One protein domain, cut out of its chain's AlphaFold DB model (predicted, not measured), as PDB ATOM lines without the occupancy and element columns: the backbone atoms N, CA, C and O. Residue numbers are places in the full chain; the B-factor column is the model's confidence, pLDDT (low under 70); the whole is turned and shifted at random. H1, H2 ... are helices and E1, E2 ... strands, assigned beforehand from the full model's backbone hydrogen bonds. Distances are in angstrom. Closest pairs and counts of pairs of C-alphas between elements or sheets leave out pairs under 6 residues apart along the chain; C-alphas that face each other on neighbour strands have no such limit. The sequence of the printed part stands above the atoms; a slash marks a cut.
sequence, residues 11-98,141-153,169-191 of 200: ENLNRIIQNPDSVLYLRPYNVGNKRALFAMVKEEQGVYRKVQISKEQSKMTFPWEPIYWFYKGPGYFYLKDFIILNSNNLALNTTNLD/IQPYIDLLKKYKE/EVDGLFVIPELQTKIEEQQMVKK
ATOM      1  N   GLU A  11      21.640  22.072  18.513       89.19
ATOM      2  CA  GLU A  11      22.482  22.494  17.387       89.19
ATOM      3  C   GLU A  11      23.961  22.138  17.610       89.19
ATOM      4  O   GLU A  11      24.589  21.471  16.784       89.19
ATOM      5  N   ASN A  12      24.501  22.514  18.770       89.56
ATOM      6  CA  ASN A  12      25.884  22.222  19.132       89.56
ATOM      7  C   ASN A  12      26.095  20.717  19.305       89.56
ATOM      8  O   ASN A  12      27.103  20.177  18.858       89.56
ATOM      9  N   LEU A  13      25.126  20.030  19.910       84.56
ATOM     10  CA  LEU A  13      25.128  18.583  20.079       84.56
ATOM     11  C   LEU A  13      25.284  17.858  18.743       84.56
ATOM     12  O   LEU A  13      26.170  17.019  18.582       84.56
ATOM     13  N   ASN A  14      24.445  18.226  17.776       81.94
ATOM     14  CA  ASN A  14      24.430  17.642  16.446       81.94
ATOM     15  C   ASN A  14      25.741  17.921  15.711       81.94
ATOM     16  O   ASN A  14      26.302  17.003  15.115       81.94
ATOM     17  N   ARG A  15      26.289  19.140  15.823       83.25
ATOM     18  CA  ARG A  15      27.595  19.487  15.240       83.25
ATOM     19  C   ARG A  15      28.718  18.578  15.754       83.25
ATOM     20  O   ARG A  15      29.546  18.135  14.958       83.25
ATOM     21  N   ILE A  16      28.731  18.289  17.057       85.94
ATOM     22  CA  ILE A  16      29.714  17.402  17.701       85.94
ATOM     23  C   ILE A  16      29.526  15.948  17.258       85.94
ATOM     24  O   ILE A  16      30.503  15.287  16.917       85.94
ATOM     25  N   ILE A  17      28.283  15.459  17.212       82.38
ATOM     26  CA  ILE A  17      27.966  14.083  16.791       82.38
ATOM     27  C   ILE A  17      28.316  13.845  15.317       82.38
ATOM     28  O   ILE A  17      28.754  12.753  14.965       82.38
ATOM     29  N   GLN A  18      28.135  14.847  14.455       83.50
ATOM     30  CA  GLN A  18      28.439  14.746  13.025       83.50
ATOM     31  C   GLN A  18      29.939  14.824  12.716       83.50
ATOM     32  O   GLN A  18      30.358  14.345  11.667       83.50
ATOM     33  N   ASN A  19      30.746  15.403  13.612       85.31
ATOM     34  CA  ASN A  19      32.180  15.620  13.392       85.31
ATOM     35  C   ASN A  19      33.035  15.112  14.569       85.31
ATOM     36  O   ASN A  19      33.849  15.875  15.100       85.31
ATOM     37  N   PRO A  20      32.891  13.845  14.999       82.62
ATOM     38  CA  PRO A  20      33.541  13.345  16.208       82.62
ATOM     39  C   PRO A  20      35.071  13.397  16.110       82.62
ATOM     40  O   PRO A  20      35.730  13.682  17.106       82.62
ATOM     41  N   ASP A  21      35.639  13.227  14.914       86.44
ATOM     42  CA  ASP A  21      37.089  13.277  14.676       86.44
ATOM     43  C   ASP A  21      37.700  14.658  14.936       86.44
ATOM     44  O   ASP A  21      38.880  14.762  15.251       86.44
ATOM     45  N   SER A  22      36.905  15.728  14.872       90.25
ATOM     46  CA  SER A  22      37.363  17.074  15.241       90.25
ATOM     47  C   SER A  22      37.392  17.294  16.757       90.25
ATOM     48  O   SER A  22      37.998  18.243  17.246       90.25
ATOM     49  N   VAL A  23      36.744  16.430  17.537       91.50
ATOM     50  CA  VAL A  23      36.592  16.605  18.983       91.50
ATOM     51  C   VAL A  23      37.795  15.997  19.691       91.50
ATOM     52  O   VAL A  23      38.029  14.793  19.605       91.50
ATOM     53  N   LEU A  24      38.545  16.806  20.436       92.56
ATOM     54  CA  LEU A  24      39.684  16.332  21.224       92.56
ATOM     55  C   LEU A  24      39.232  15.724  22.550       92.56
ATOM     56  O   LEU A  24      39.681  14.647  22.944       92.56
ATOM     57  N   TYR A  25      38.344  16.421  23.258       90.94
ATOM     58  CA  TYR A  25      37.832  15.976  24.545       90.94
ATOM     59  C   TYR A  25      36.526  16.668  24.929       90.94
ATOM     60  O   TYR A  25      36.199  17.742  24.424       90.94
ATOM     61  N   LEU A  26      35.810  16.069  25.880       88.56
ATOM     62  CA  LEU A  26      34.693  16.683  26.586       88.56
ATOM     63  C   LEU A  26      35.060  16.972  28.040       88.56
ATOM     64  O   LEU A  26      35.662  16.131  28.712       88.56
ATOM     65  N   ARG A  27      34.658  18.140  28.545       87.19
ATOM     66  CA  ARG A  27      34.880  18.540  29.940       87.19
ATOM     67  C   ARG A  27      33.798  19.512  30.417       87.19
ATOM     68  O   ARG A  27      33.413  20.410  29.669       87.19
ATOM     69  N   PRO A  28      33.320  19.391  31.665       85.38
ATOM     70  CA  PRO A  28      32.447  20.386  32.250       85.38
ATOM     71  C   PRO A  28      33.239  21.567  32.810       85.38
ATOM     72  O   PRO A  28      34.107  21.388  33.671       85.38
ATOM     73  N   TYR A  29      32.861  22.775  32.405       85.06
ATOM     74  CA  TYR A  29      33.424  24.030  32.905       85.06
ATOM     75  C   TYR A  29      32.409  24.777  33.781       85.06
ATOM     76  O   TYR A  29      31.200  24.533  33.714       85.06
ATOM     77  N   ASN A  30      32.912  25.661  34.642       85.31
ATOM     78  CA  ASN A  30      32.070  26.581  35.402       85.31
ATOM     79  C   ASN A  30      31.629  27.731  34.488       85.31
ATOM     80  O   ASN A  30      32.450  28.272  33.752       85.31
ATOM     81  N   VAL A  31      30.359  28.116  34.584       84.44
ATOM     82  CA  VAL A  31      29.794  29.296  33.917       84.44
ATOM     83  C   VAL A  31      29.077  30.100  34.997       84.44
ATOM     84  O   VAL A  31      28.019  29.702  35.490       84.44
ATOM     85  N   GLY A  32      29.732  31.153  35.489       84.06
ATOM     86  CA  GLY A  32      29.314  31.840  36.712       84.06
ATOM     87  C   GLY A  32      29.250  30.886  37.915       84.06
ATOM     88  O   GLY A  32      30.237  30.246  38.276       84.06
ATOM     89  N   ASN A  33      28.075  30.771  38.539       82.94
ATOM     90  CA  ASN A  33      27.811  29.858  39.660       82.94
ATOM     91  C   ASN A  33      27.246  28.485  39.234       82.94
ATOM     92  O   ASN A  33      26.990  27.630  40.091       82.94
ATOM     93  N   LYS A  34      27.063  28.266  37.927       86.75
ATOM     94  CA  LYS A  34      26.562  27.030  37.317       86.75
ATOM     95  C   LYS A  34      27.688  26.256  36.633       86.75
ATOM     96  O   LYS A  34      28.852  26.660  36.639       86.75
ATOM     97  N   ARG A  35      27.345  25.108  36.046       84.88
ATOM     98  CA  ARG A  35      28.238  24.325  35.188       84.88
ATOM     99  C   ARG A  35      27.544  23.946  33.886       84.88
ATOM    100  O   ARG A  35      26.338  23.719  33.883       84.88
ATOM    101  N   ALA A  36      28.320  23.817  32.819       86.62
ATOM    102  CA  ALA A  36      27.873  23.277  31.538       86.62
ATOM    103  C   ALA A  36      28.928  22.310  30.981       86.62
ATOM    104  O   ALA A  36      30.107  22.398  31.337       86.62
ATOM    105  N   LEU A  37      28.498  21.372  30.139       86.25
ATOM    106  CA  LEU A  37      29.376  20.474  29.396       86.25
ATOM    107  C   LEU A  37      29.880  21.176  28.138       86.25
ATOM    108  O   LEU A  37      29.085  21.792  27.432       86.25
ATOM    109  N   PHE A  38      31.166  21.035  27.833       90.50
ATOM    110  CA  PHE A  38      31.771  21.564  26.616       90.50
ATOM    111  C   PHE A  38      32.555  20.481  25.872       90.50
ATOM    112  O   PHE A  38      33.127  19.587  26.500       90.50
ATOM    113  N   ALA A  39      32.620  20.607  24.548       91.62
ATOM    114  CA  ALA A  39      33.630  19.968  23.709       91.62
ATOM    115  C   ALA A  39      34.775  20.939  23.452       91.62
ATOM    116  O   ALA A  39      34.544  22.117  23.189       91.62
ATOM    117  N   MET A  40      35.994  20.412  23.441       94.50
ATOM    118  CA  MET A  40      37.113  21.057  22.776       94.50
ATOM    119  C   MET A  40      37.217  20.501  21.358       94.50
ATOM    120  O   MET A  40      37.479  19.311  21.176       94.50
ATOM    121  N   VAL A  41      36.981  21.361  20.376       93.88
ATOM    122  CA  VAL A  41      36.969  21.034  18.950       93.88
ATOM    123  C   VAL A  41      38.211  21.624  18.304       93.88
ATOM    124  O   VAL A  41      38.494  22.803  18.474       93.88
ATOM    125  N   LYS A  42      38.944  20.822  17.548       93.94
ATOM    126  CA  LYS A  42      39.982  21.295  16.644       93.94
ATOM    127  C   LYS A  42      39.320  21.821  15.372       93.94
ATOM    128  O   LYS A  42      38.681  21.052  14.661       93.94
ATOM    129  N   GLU A  43      39.475  23.112  15.096       92.12
ATOM    130  CA  GLU A  43      39.027  23.699  13.825       92.12
ATOM    131  C   GLU A  43      40.139  23.582  12.781       92.12
ATOM    132  O   GLU A  43      39.917  23.071  11.688       92.12
ATOM    133  N   GLU A  44      41.360  23.951  13.164       89.19
ATOM    134  CA  GLU A  44      42.563  23.833  12.341       89.19
ATOM    135  C   GLU A  44      43.763  23.450  13.220       89.19
ATOM    136  O   GLU A  44      43.683  23.397  14.449       89.19
ATOM    137  N   GLN A  45      44.907  23.145  12.611       86.94
ATOM    138  CA  GLN A  45      46.130  22.888  13.370       86.94
ATOM    139  C   GLN A  45      46.503  24.120  14.208       86.94
ATOM    140  O   GLN A  45      46.745  25.193  13.667       86.94
ATOM    141  N   GLY A  46      46.562  23.962  15.532       88.88
ATOM    142  CA  GLY A  46      46.831  25.080  16.437       88.88
ATOM    143  C   GLY A  46      45.626  25.984  16.716       88.88
ATOM    144  O   GLY A  46      45.793  26.928  17.478       88.88
ATOM    145  N   VAL A  47      44.435  25.701  16.171       91.44
ATOM    146  CA  VAL A  47      43.210  26.488  16.388       91.44
ATOM    147  C   VAL A  47      42.116  25.596  16.965       91.44
ATOM    148  O   VAL A  47      41.661  24.643  16.325       91.44
ATOM    149  N   TYR A  48      41.670  25.918  18.177       94.25
ATOM    150  CA  TYR A  48      40.717  25.107  18.928       94.25
ATOM    151  C   TYR A  48      39.552  25.954  19.425       94.25
ATOM    152  O   TYR A  48      39.743  27.071  19.899       94.25
ATOM    153  N   ARG A  49      38.342  25.405  19.362       94.44
ATOM    154  CA  ARG A  49      37.119  26.040  19.840       94.44
ATOM    155  C   ARG A  49      36.492  25.231  20.961       94.44
ATOM    156  O   ARG A  49      36.204  24.043  20.821       94.44
ATOM    157  N   LYS A  50      36.195  25.910  22.060       93.38
ATOM    158  CA  LYS A  50      35.390  25.393  23.158       93.38
ATOM    159  C   LYS A  50      33.913  25.622  22.845       93.38
ATOM    160  O   LYS A  50      33.432  26.750  22.848       93.38
ATOM    161  N   VAL A  51      33.189  24.540  22.579       92.44
ATOM    162  CA  VAL A  51      31.770  24.557  22.193       92.44
ATOM    163  C   VAL A  51      30.922  24.061  23.356       92.44
ATOM    164  O   VAL A  51      31.133  22.952  23.845       92.44
ATOM    165  N   GLN A  52      29.956  24.862  23.804       92.12
ATOM    166  CA  GLN A  52      29.031  24.471  24.868       92.12
ATOM    167  C   GLN A  52      27.994  23.468  24.348       92.12
ATOM    168  O   GLN A  52      27.289  23.741  23.386       92.12
ATOM    169  N   ILE A  53      27.877  22.318  25.004       88.56
ATOM    170  CA  ILE A  53      27.015  21.205  24.586       88.56
ATOM    171  C   ILE A  53      25.731  21.136  25.417       88.56
ATOM    172  O   ILE A  53      24.681  20.756  24.902       88.56
ATOM    173  N   SER A  54      25.796  21.486  26.703       86.62
ATOM    174  CA  SER A  54      24.623  21.502  27.584       86.62
ATOM    175  C   SER A  54      24.240  22.921  27.976       86.62
ATOM    176  O   SER A  54      25.089  23.810  28.045       86.62
ATOM    177  N   LYS A  55      22.976  23.132  28.336       87.56
ATOM    178  CA  LYS A  55      22.587  24.325  29.086       87.56
ATOM    179  C   LYS A  55      23.298  24.350  30.441       87.56
ATOM    180  O   LYS A  55      23.752  23.322  30.955       87.56
ATOM    181  N   GLU A  56      23.409  25.542  31.008       89.06
ATOM    182  CA  GLU A  56      23.983  25.742  32.334       89.06
ATOM    183  C   GLU A  56      23.051  25.197  33.420       89.06
ATOM    184  O   GLU A  56      21.878  25.567  33.489       89.06
ATOM    185  N   GLN A  57      23.584  24.383  34.327       80.69
ATOM    186  CA  GLN A  57      22.816  23.781  35.415       80.69
ATOM    187  C   GLN A  57      23.490  24.019  36.772       80.69
ATOM    188  O   GLN A  57      24.713  24.165  36.883       80.69
ATOM    189  N   SER A  58      22.683  24.088  37.834       72.31
ATOM    190  CA  SER A  58      23.166  24.290  39.202       72.31
ATOM    191  C   SER A  58      24.000  23.089  39.647       72.31
ATOM    192  O   SER A  58      23.446  22.006  39.807       72.31
ATOM    193  N   LYS A  59      25.317  23.300  39.815       58.94
ATOM    194  CA  LYS A  59      26.351  22.368  40.324       58.94
ATOM    195  C   LYS A  59      25.946  20.887  40.327       58.94
ATOM    196  O   LYS A  59      25.944  20.237  41.368       58.94
ATOM    197  N   MET A  60      25.648  20.350  39.149       56.94
ATOM    198  CA  MET A  60      25.441  18.921  38.980       56.94
ATOM    199  C   MET A  60      26.809  18.248  38.854       56.94
ATOM    200  O   MET A  60      27.712  18.750  38.170       56.94
ATOM    201  N   THR A  61      26.985  17.108  39.510       52.22
ATOM    202  CA  THR A  61      27.954  16.113  39.058       52.22
ATOM    203  C   THR A  61      27.411  15.607  37.731       52.22
ATOM    204  O   THR A  61      26.427  14.875  37.716       52.22
ATOM    205  N   PHE A  62      27.988  16.055  36.613       55.28
ATOM    206  CA  PHE A  62      27.714  15.427  35.321       55.28
ATOM    207  C   PHE A  62      27.920  13.918  35.524       55.28
ATOM    208  O   PHE A  62      28.984  13.543  36.022       55.28
ATOM    209  N   PRO A  63      26.908  13.070  35.293       50.47
ATOM    210  CA  PRO A  63      27.041  11.646  35.529       50.47
ATOM    211  C   PRO A  63      28.077  11.105  34.543       50.47
ATOM    212  O   PRO A  63      27.830  11.046  33.344       50.47
ATOM    213  N   TRP A  64      29.257  10.758  35.058       52.97
ATOM    214  CA  TRP A  64      30.315  10.062  34.315       52.97
ATOM    215  C   TRP A  64      30.458   8.596  34.764       52.97
ATOM    216  O   TRP A  64      31.417   7.923  34.395       52.97
ATOM    217  N   GLU A  65      29.520   8.089  35.569       34.56
ATOM    218  CA  GLU A  65      29.441   6.673  35.949       34.56
ATOM    219  C   GLU A  65      28.859   5.815  34.813       34.56
ATOM    220  O   GLU A  65      28.068   6.299  34.004       34.56
ATOM    221  N   PRO A  66      29.301   4.550  34.728       38.75
ATOM    222  CA  PRO A  66      30.008   4.026  33.567       38.75
ATOM    223  C   PRO A  66      29.210   4.142  32.260       38.75
ATOM    224  O   PRO A  66      28.089   3.646  32.162       38.75
ATOM    225  N   ILE A  67      29.847   4.667  31.208       42.28
ATOM    226  CA  ILE A  67      29.408   4.471  29.818       42.28
ATOM    227  C   ILE A  67      29.609   2.982  29.465       42.28
ATOM    228  O   ILE A  67      30.589   2.604  28.830       42.28
ATOM    229  N   TYR A  68      28.689   2.121  29.909       30.95
ATOM    230  CA  TYR A  68      28.517   0.757  29.415       30.95
ATOM    231  C   TYR A  68      27.037   0.478  29.096       30.95
ATOM    232  O   TYR A  68      26.201   0.349  29.980       30.95
ATOM    233  N   TRP A  69      26.811   0.330  27.785       34.19
ATOM    234  CA  TRP A  69      25.810  -0.460  27.054       34.19
ATOM    235  C   TRP A  69      24.336  -0.004  26.996       34.19
ATOM    236  O   TRP A  69      23.592   0.017  27.967       34.19
ATOM    237  N   PHE A  70      23.953   0.290  25.744       33.09
ATOM    238  CA  PHE A  70      22.646   0.216  25.083       33.09
ATOM    239  C   PHE A  70      21.465  -0.324  25.915       33.09
ATOM    240  O   PHE A  70      21.416  -1.511  26.216       33.09
ATOM    241  N   TYR A  71      20.422   0.489  26.131       29.56
ATOM    242  CA  TYR A  71      19.199   0.540  25.299       29.56
ATOM    243  C   TYR A  71      18.050   1.274  26.039       29.56
ATOM    244  O   TYR A  71      17.826   1.054  27.224       29.56
ATOM    245  N   LYS A  72      17.291   2.091  25.285       33.69
ATOM    246  CA  LYS A  72      15.987   2.743  25.585       33.69
ATOM    247  C   LYS A  72      15.908   3.783  26.724       33.69
ATOM    248  O   LYS A  72      15.266   3.550  27.742       33.69
ATOM    249  N   GLY A  73      16.399   5.003  26.488       34.50
ATOM    250  CA  GLY A  73      15.986   6.177  27.277       34.50
ATOM    251  C   GLY A  73      16.649   7.492  26.837       34.50
ATOM    252  O   GLY A  73      17.780   7.451  26.354       34.50
ATOM    253  N   PRO A  74      15.973   8.652  26.970       37.03
ATOM    254  CA  PRO A  74      16.501   9.946  26.542       37.03
ATOM    255  C   PRO A  74      17.551  10.463  27.537       37.03
ATOM    256  O   PRO A  74      17.238  10.694  28.703       37.03
ATOM    257  N   GLY A  75      18.778  10.708  27.063       44.03
ATOM    258  CA  GLY A  75      19.777  11.495  27.804       44.03
ATOM    259  C   GLY A  75      21.114  10.825  28.128       44.03
ATOM    260  O   GLY A  75      21.725  11.197  29.124       44.03
ATOM    261  N   TYR A  76      21.603   9.888  27.310       40.78
ATOM    262  CA  TYR A  76      22.960   9.349  27.464       40.78
ATOM    263  C   TYR A  76      23.774   9.558  26.186       40.78
ATOM    264  O   TYR A  76      23.415   9.075  25.114       40.78
ATOM    265  N   PHE A  77      24.869  10.311  26.305       42.28
ATOM    266  CA  PHE A  77      25.802  10.577  25.215       42.28
ATOM    267  C   PHE A  77      26.656   9.331  24.950       42.28
ATOM    268  O   PHE A  77      27.466   8.945  25.791       42.28
ATOM    269  N   TYR A  78      26.479   8.698  23.788       46.28
ATOM    270  CA  TYR A  78      27.380   7.659  23.292       46.28
ATOM    271  C   TYR A  78      28.360   8.309  22.317       46.28
ATOM    272  O   TYR A  78      28.034   8.514  21.151       46.28
ATOM    273  N   LEU A  79      29.554   8.655  22.794       55.47
ATOM    274  CA  LEU A  79      30.656   8.981  21.900       55.47
ATOM    275  C   LEU A  79      31.558   7.763  21.806       55.47
ATOM    276  O   LEU A  79      32.353   7.477  22.704       55.47
ATOM    277  N   LYS A  80      31.371   7.023  20.711       59.28
ATOM    278  CA  LYS A  80      32.301   5.987  20.274       59.28
ATOM    279  C   LYS A  80      33.711   6.587  20.278       59.28
ATOM    280  O   LYS A  80      33.879   7.756  19.943       59.28
ATOM    281  N   ASP A  81      34.687   5.797  20.710       73.50
ATOM    282  CA  ASP A  81      36.100   6.178  20.710       73.50
ATOM    283  C   ASP A  81      36.505   7.195  21.798       73.50
ATOM    284  O   ASP A  81      37.557   7.813  21.678       73.50
ATOM    285  N   PHE A  82      35.752   7.333  22.901       78.81
ATOM    286  CA  PHE A  82      36.160   8.149  24.059       78.81
ATOM    287  C   PHE A  82      36.570   7.320  25.288       78.81
ATOM    288  O   PHE A  82      35.894   6.372  25.679       78.81
ATOM    289  N   ILE A  83      37.647   7.743  25.958       78.56
ATOM    290  CA  ILE A  83      38.086   7.243  27.268       78.56
ATOM    291  C   ILE A  83      37.677   8.237  28.348       78.56
ATOM    292  O   ILE A  83      38.056   9.406  28.295       78.56
ATOM    293  N   ILE A  84      36.981   7.767  29.381       75.12
ATOM    294  CA  ILE A  84      36.616   8.598  30.531       75.12
ATOM    295  C   ILE A  84      37.679   8.487  31.620       75.12
ATOM    296  O   ILE A  84      38.035   7.398  32.068       75.12
ATOM    297  N   LEU A  85      38.138   9.638  32.096       71.69
ATOM    298  CA  LEU A  85      39.002   9.765  33.259       71.69
ATOM    299  C   LEU A  85      38.181  10.346  34.417       71.69
ATOM    300  O   LEU A  85      38.121  11.563  34.622       71.69
ATOM    301  N   ASN A  86      37.544   9.446  35.177       57.25
ATOM    302  CA  ASN A  86      36.575   9.756  36.244       57.25
ATOM    303  C   ASN A  86      37.092  10.741  37.296       57.25
ATOM    304  O   ASN A  86      36.311  11.468  37.899       57.25
ATOM    305  N   SER A  87      38.406  10.812  37.504       58.94
ATOM    306  CA  SER A  87      38.993  11.729  38.479       58.94
ATOM    307  C   SER A  87      38.757  13.211  38.154       58.94
ATOM    308  O   SER A  87      38.837  14.022  39.071       58.94
ATOM    309  N   ASN A  88      38.470  13.581  36.894       60.19
ATOM    310  CA  ASN A  88      38.360  14.993  36.481       60.19
ATOM    311  C   ASN A  88      37.201  15.299  35.536       60.19
ATOM    312  O   ASN A  88      37.201  16.369  34.925       60.19
ATOM    313  N   ASN A  89      36.219  14.401  35.416       73.56
ATOM    314  CA  ASN A  89      35.084  14.601  34.510       73.56
ATOM    315  C   ASN A  89      35.546  14.901  33.070       73.56
ATOM    316  O   ASN A  89      35.041  15.809  32.418       73.56
ATOM    317  N   LEU A  90      36.587  14.201  32.618       83.00
ATOM    318  CA  LEU A  90      37.216  14.399  31.317       83.00
ATOM    319  C   LEU A  90      36.982  13.152  30.473       83.00
ATOM    320  O   LEU A  90      37.365  12.062  30.893       83.00
ATOM    321  N   ALA A  91      36.415  13.324  29.285       85.12
ATOM    322  CA  ALA A  91      36.364  12.274  28.277       85.12
ATOM    323  C   ALA A  91      37.311  12.639  27.132       85.12
ATOM    324  O   ALA A  91      37.148  13.690  26.522       85.12
ATOM    325  N   LEU A  92      38.305  11.803  26.854       87.44
ATOM    326  CA  LEU A  92      39.309  12.016  25.810       87.44
ATOM    327  C   LEU A  92      38.941  11.229  24.558       87.44
ATOM    328  O   LEU A  92      38.675  10.036  24.669       87.44
ATOM    329  N   ASN A  93      38.996  11.855  23.386       88.44
ATOM    330  CA  ASN A  93      38.801  11.154  22.125       88.44
ATOM    331  C   ASN A  93      40.068  10.374  21.742       88.44
ATOM    332  O   ASN A  93      41.104  10.955  21.420       88.44
ATOM    333  N   THR A  94      39.975   9.049  21.742       84.00
ATOM    334  CA  THR A  94      41.056   8.119  21.393       84.00
ATOM    335  C   THR A  94      41.470   8.176  19.931       84.00
ATOM    336  O   THR A  94      42.592   7.784  19.609       84.00
ATOM    337  N   THR A  95      40.620   8.676  19.031       84.44
ATOM    338  CA  THR A  95      41.000   8.926  17.634       84.44
ATOM    339  C   THR A  95      42.107   9.970  17.556       84.44
ATOM    340  O   THR A  95      43.063   9.788  16.804       84.44
ATOM    341  N   ASN A  96      42.030  10.993  18.406       87.50
ATOM    342  CA  ASN A  96      42.966  12.114  18.438       87.50
ATOM    343  C   ASN A  96      44.105  11.954  19.445       87.50
ATOM    344  O   ASN A  96      45.050  12.738  19.413       87.50
ATOM    345  N   LEU A  97      44.009  10.994  20.360       87.31
ATOM    346  CA  LEU A  97      44.942  10.849  21.468       87.31
ATOM    347  C   LEU A  97      46.237  10.159  21.013       87.31
ATOM    348  O   LEU A  97      46.210   9.001  20.600       87.31
ATOM    349  N   ASP A  98      47.356  10.872  21.140       87.81
ATOM    350  CA  ASP A  98      48.714  10.363  20.907       87.81
ATOM    351  C   ASP A  98      49.354   9.834  22.183       87.81
ATOM    352  O   ASP A  98      50.346   9.129  22.101       87.81
ATOM    353  N   ILE A 141      52.901   7.085  35.063       84.56
ATOM    354  CA  ILE A 141      52.049   7.233  33.877       84.56
ATOM    355  C   ILE A 141      51.529   5.888  33.341       84.56
ATOM    356  O   ILE A 141      50.605   5.873  32.532       84.56
ATOM    357  N   GLN A 142      52.078   4.760  33.813       82.88
ATOM    358  CA  GLN A 142      51.798   3.426  33.277       82.88
ATOM    359  C   GLN A 142      50.303   3.071  33.236       82.88
ATOM    360  O   GLN A 142      49.859   2.612  32.185       82.88
ATOM    361  N   PRO A 143      49.481   3.360  34.269       81.12
ATOM    362  CA  PRO A 143      48.051   3.050  34.219       81.12
ATOM    363  C   PRO A 143      47.311   3.727  33.058       81.12
ATOM    364  O   PRO A 143      46.348   3.176  32.529       81.12
ATOM    365  N   TYR A 144      47.758   4.917  32.646       81.56
ATOM    366  CA  TYR A 144      47.180   5.648  31.518       81.56
ATOM    367  C   TYR A 144      47.636   5.071  30.175       81.56
ATOM    368  O   TYR A 144      46.840   4.967  29.248       81.56
ATOM    369  N   ILE A 145      48.895   4.642  30.081       79.25
ATOM    370  CA  ILE A 145      49.414   3.953  28.893       79.25
ATOM    371  C   ILE A 145      48.731   2.594  28.711       79.25
ATOM    372  O   ILE A 145      48.308   2.255  27.608       79.25
ATOM    373  N   ASP A 146      48.555   1.835  29.791       78.62
ATOM    374  CA  ASP A 146      47.845   0.554  29.763       78.62
ATOM    375  C   ASP A 146      46.375   0.727  29.387       78.62
ATOM    376  O   ASP A 146      45.801  -0.129  28.713       78.62
ATOM    377  N   LEU A 147      45.767   1.848  29.785       76.81
ATOM    378  CA  LEU A 147      44.430   2.205  29.338       76.81
ATOM    379  C   LEU A 147      44.398   2.356  27.815       76.81
ATOM    380  O   LEU A 147      43.522   1.762  27.205       76.81
ATOM    381  N   LEU A 148      45.365   3.045  27.193       75.69
ATOM    382  CA  LEU A 148      45.423   3.206  25.729       75.69
ATOM    383  C   LEU A 148      45.619   1.894  24.983       75.69
ATOM    384  O   LEU A 148      44.932   1.667  23.989       75.69
ATOM    385  N   LYS A 149      46.481   1.011  25.497       74.25
ATOM    386  CA  LYS A 149      46.727  -0.316  24.907       74.25
ATOM    387  C   LYS A 149      45.457  -1.159  24.767       74.25
ATOM    388  O   LYS A 149      45.368  -1.996  23.879       74.25
ATOM    389  N   LYS A 150      44.463  -0.949  25.637       70.62
ATOM    390  CA  LYS A 150      43.167  -1.641  25.547       70.62
ATOM    391  C   LYS A 150      42.307  -1.164  24.375       70.62
ATOM    392  O   LYS A 150      41.426  -1.907  23.958       70.62
ATOM    393  N   TYR A 151      42.532   0.053  23.878       64.69
ATOM    394  CA  TYR A 151      41.741   0.652  22.797       64.69
ATOM    395  C   TYR A 151      42.476   0.654  21.449       64.69
ATOM    396  O   TYR A 151      41.811   0.661  20.416       64.69
ATOM    397  N   LYS A 152      43.818   0.640  21.438       61.88
ATOM    398  CA  LYS A 152      44.675   0.590  20.238       61.88
ATOM    399  C   LYS A 152      46.012  -0.097  20.545       61.88
ATOM    400  O   LYS A 152      46.481  -0.039  21.677       61.88
ATOM    401  N   GLU A 153      46.681  -0.650  19.535       56.53
ATOM    402  CA  GLU A 153      48.126  -0.911  19.613       56.53
ATOM    403  C   GLU A 153      48.849   0.444  19.639       56.53
ATOM    404  O   GLU A 153      48.705   1.250  18.720       56.53
ATOM    405  N   GLU A 169      41.975  32.598  26.194       81.06
ATOM    406  CA  GLU A 169      40.704  32.323  25.535       81.06
ATOM    407  C   GLU A 169      40.058  33.633  25.073       81.06
ATOM    408  O   GLU A 169      39.790  34.514  25.892       81.06
ATOM    409  N   VAL A 170      39.728  33.728  23.784       80.19
ATOM    410  CA  VAL A 170      38.934  34.835  23.227       80.19
ATOM    411  C   VAL A 170      37.671  34.251  22.611       80.19
ATOM    412  O   VAL A 170      37.746  33.515  21.633       80.19
ATOM    413  N   ASP A 171      36.509  34.521  23.208       83.50
ATOM    414  CA  ASP A 171      35.204  34.014  22.746       83.50
ATOM    415  C   ASP A 171      35.169  32.487  22.516       83.50
ATOM    416  O   ASP A 171      34.607  31.976  21.543       83.50
ATOM    417  N   GLY A 172      35.808  31.727  23.412       82.38
ATOM    418  CA  GLY A 172      35.912  30.271  23.311       82.38
ATOM    419  C   GLY A 172      36.938  29.770  22.292       82.38
ATOM    420  O   GLY A 172      37.038  28.559  22.106       82.38
ATOM    421  N   LEU A 173      37.693  30.656  21.642       89.25
ATOM    422  CA  LEU A 173      38.774  30.323  20.721       89.25
ATOM    423  C   LEU A 173      40.122  30.293  21.453       89.25
ATOM    424  O   LEU A 173      40.447  31.200  22.217       89.25
ATOM    425  N   PHE A 174      40.916  29.265  21.168       89.00
ATOM    426  CA  PHE A 174      42.282  29.079  21.643       89.00
ATOM    427  C   PHE A 174      43.204  28.924  20.435       89.00
ATOM    428  O   PHE A 174      42.964  28.071  19.577       89.00
ATOM    429  N   VAL A 175      44.278  29.711  20.389       87.69
ATOM    430  CA  VAL A 175      45.276  29.663  19.313       87.69
ATOM    431  C   VAL A 175      46.650  29.349  19.898       87.69
ATOM    432  O   VAL A 175      47.138  30.082  20.747       87.69
ATOM    433  N   ILE A 176      47.288  28.271  19.439       87.56
ATOM    434  CA  ILE A 176      48.670  27.904  19.785       87.56
ATOM    435  C   ILE A 176      49.555  28.186  18.558       87.56
ATOM    436  O   ILE A 176      49.680  27.306  17.695       87.56
ATOM    437  N   PRO A 177      50.184  29.374  18.455       84.12
ATOM    438  CA  PRO A 177      50.930  29.772  17.261       84.12
ATOM    439  C   PRO A 177      52.082  28.824  16.923       84.12
ATOM    440  O   PRO A 177      52.368  28.574  15.756       84.12
ATOM    441  N   GLU A 178      52.723  28.217  17.926       84.81
ATOM    442  CA  GLU A 178      53.871  27.331  17.693       84.81
ATOM    443  C   GLU A 178      53.499  25.998  17.030       84.81
ATOM    444  O   GLU A 178      54.376  25.267  16.568       84.81
ATOM    445  N   LEU A 179      52.211  25.642  17.013       84.56
ATOM    446  CA  LEU A 179      51.723  24.501  16.239       84.56
ATOM    447  C   LEU A 179      51.415  24.884  14.787       84.56
ATOM    448  O   LEU A 179      51.400  23.995  13.938       84.56
ATOM    449  N   GLN A 180      51.207  26.172  14.504       82.75
ATOM    450  CA  GLN A 180      50.986  26.697  13.155       82.75
ATOM    451  C   GLN A 180      52.315  26.867  12.411       82.75
ATOM    452  O   GLN A 180      52.453  26.386  11.288       82.75
ATOM    453  N   THR A 181      53.338  27.436  13.057       70.19
ATOM    454  CA  THR A 181      54.666  27.645  12.444       70.19
ATOM    455  C   THR A 181      55.373  26.346  12.054       70.19
ATOM    456  O   THR A 181      56.040  26.293  11.023       70.19
ATOM    457  N   LYS A 182      55.158  25.247  12.792       63.75
ATOM    458  CA  LYS A 182      55.660  23.916  12.394       63.75
ATOM    459  C   LYS A 182      55.116  23.437  11.040       63.75
ATOM    460  O   LYS A 182      55.785  22.653  10.370       63.75
ATOM    461  N   ILE A 183      53.922  23.879  10.630       59.81
ATOM    462  CA  ILE A 183      53.384  23.563   9.299       59.81
ATOM    463  C   ILE A 183      54.134  24.343   8.227       59.81
ATOM    464  O   ILE A 183      54.478  23.761   7.202       59.81
ATOM    465  N   GLU A 184      54.383  25.634   8.454       59.22
ATOM    466  CA  GLU A 184      55.093  26.481   7.492       59.22
ATOM    467  C   GLU A 184      56.486  25.913   7.203       59.22
ATOM    468  O   GLU A 184      56.842  25.730   6.040       59.22
ATOM    469  N   GLU A 185      57.221  25.500   8.241       57.62
ATOM    470  CA  GLU A 185      58.521  24.838   8.086       57.62
ATOM    471  C   GLU A 185      58.410  23.512   7.306       57.62
ATOM    472  O   GLU A 185      59.162  23.287   6.355       57.62
ATOM    473  N   GLN A 186      57.443  22.642   7.626       58.62
ATOM    474  CA  GLN A 186      57.255  21.370   6.909       58.62
ATOM    475  C   GLN A 186      56.795  21.546   5.451       58.62
ATOM    476  O   GLN A 186      57.185  20.759   4.582       58.62
ATOM    477  N   GLN A 187      55.971  22.555   5.159       56.56
ATOM    478  CA  GLN A 187      55.534  22.872   3.797       56.56
ATOM    479  C   GLN A 187      56.659  23.510   2.974       56.56
ATOM    480  O   GLN A 187      56.787  23.193   1.789       56.56
ATOM    481  N   MET A 188      57.507  24.342   3.588       53.62
ATOM    482  CA  MET A 188      58.675  24.928   2.926       53.62
ATOM    483  C   MET A 188      59.724  23.872   2.556       53.62
ATOM    484  O   MET A 188      60.253  23.910   1.448       53.62
ATOM    485  N   VAL A 189      59.959  22.862   3.403       54.75
ATOM    486  CA  VAL A 189      60.937  21.789   3.121       54.75
ATOM    487  C   VAL A 189      60.531  20.907   1.924       54.75
ATOM    488  O   VAL A 189      61.391  20.324   1.266       54.75
ATOM    489  N   LYS A 190      59.240  20.844   1.554       54.09
ATOM    490  CA  LYS A 190      58.777  20.105   0.359       54.09
ATOM    491  C   LYS A 190      58.945  20.856  -0.969       54.09
ATOM    492  O   LYS A 190      58.714  20.262  -2.021       54.09
ATOM    493  N   LYS A 191      59.364  22.122  -0.963       54.59
ATOM    494  CA  LYS A 191      59.691  22.875  -2.182       54.59
ATOM    495  C   LYS A 191      61.144  23.325  -2.128       54.59
ATOM    496  O   LYS A 191      61.397  24.413  -1.639       54.59
TER     497      LYS A 191
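What this domain is: This is residues 11 to 98, 141 to 153 and 169 to 191 of the 200 residues of an uncharacterized protein of Clostridium sp. CAG:628 (UniProt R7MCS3). A strongly twisted six-strand sheet has H1 over one face, while H3 runs off beyond edge strand E6 and its far part sticks out with residues 184 to 191. A long loop, residues 53 to 81, swings out between E3 and E4. The 124 printed residues hold, in order, H1 E1 E2 E3 E4 E5 H2 E6 H3; the antiparallel sheet runs E4 E5 E1 E2 E3 E6, class mixed. It is only just loose, close to compact, with radius of gyration of the C-alphas 16.7 A and spans of 55 by 37 by 29 A.

Where its parts are: Find C-alpha 11 at (22.482, 22.494, 17.387); H1 runs from there to 18. Next come E1, residues 23 to 31, 20.7 A long, bending by 55 degrees at 26; E2, 34 to 44, 29.8 A; and E3, 47 to 52, 16.6 A. Further on are E4, 82 to 85; E5, 90 to 93; H2, 142 to 149; E6, 173 to 175; and H3, 177 to 189, 19.1 A, ending at (60.937, 21.789, 3.121).

How they stand to each other: E1, E2 and E3 form a meander, each strand the antiparallel neighbour of the one before: look for N 27 and O 38 at 2.9 A, and N 41 and O 49 at 2.8 A. E5 and E1 are antiparallel neighbours, with N 26 and O 91 within hydrogen-bond range at 2.8 A; the hairpin E4 and E5 has N 83 and O 92 at 2.8 A; E3 and E6 are antiparallel neighbours, with N 174 and O 48 at 2.8 A. H1 is on the sheet at a height of 9.5 A, with the C-alphas of Asn 12 and Gln 52, the closest of H1 and E3, 6.9 A apart. H3 only grazes the sheet with residues 177 to 180; H2 is not on it. Each O i to N i+4 pair is within hydrogen-bond range in H1 and H2, and 6 of 9 in H3.

The domain as a whole: The farthest C-alphas, Lys 72 and Lys 191, are 55.6 A apart. Cuts leave gaps of 13.8 A between C-alphas 98 and 141 and 34.6 A between 153 and 169. The link E3 to E4 is long, 29 residues. Confidence is under 70 at residues 59 to 80, 86 to 88, 151 to 153 and 182 to 191.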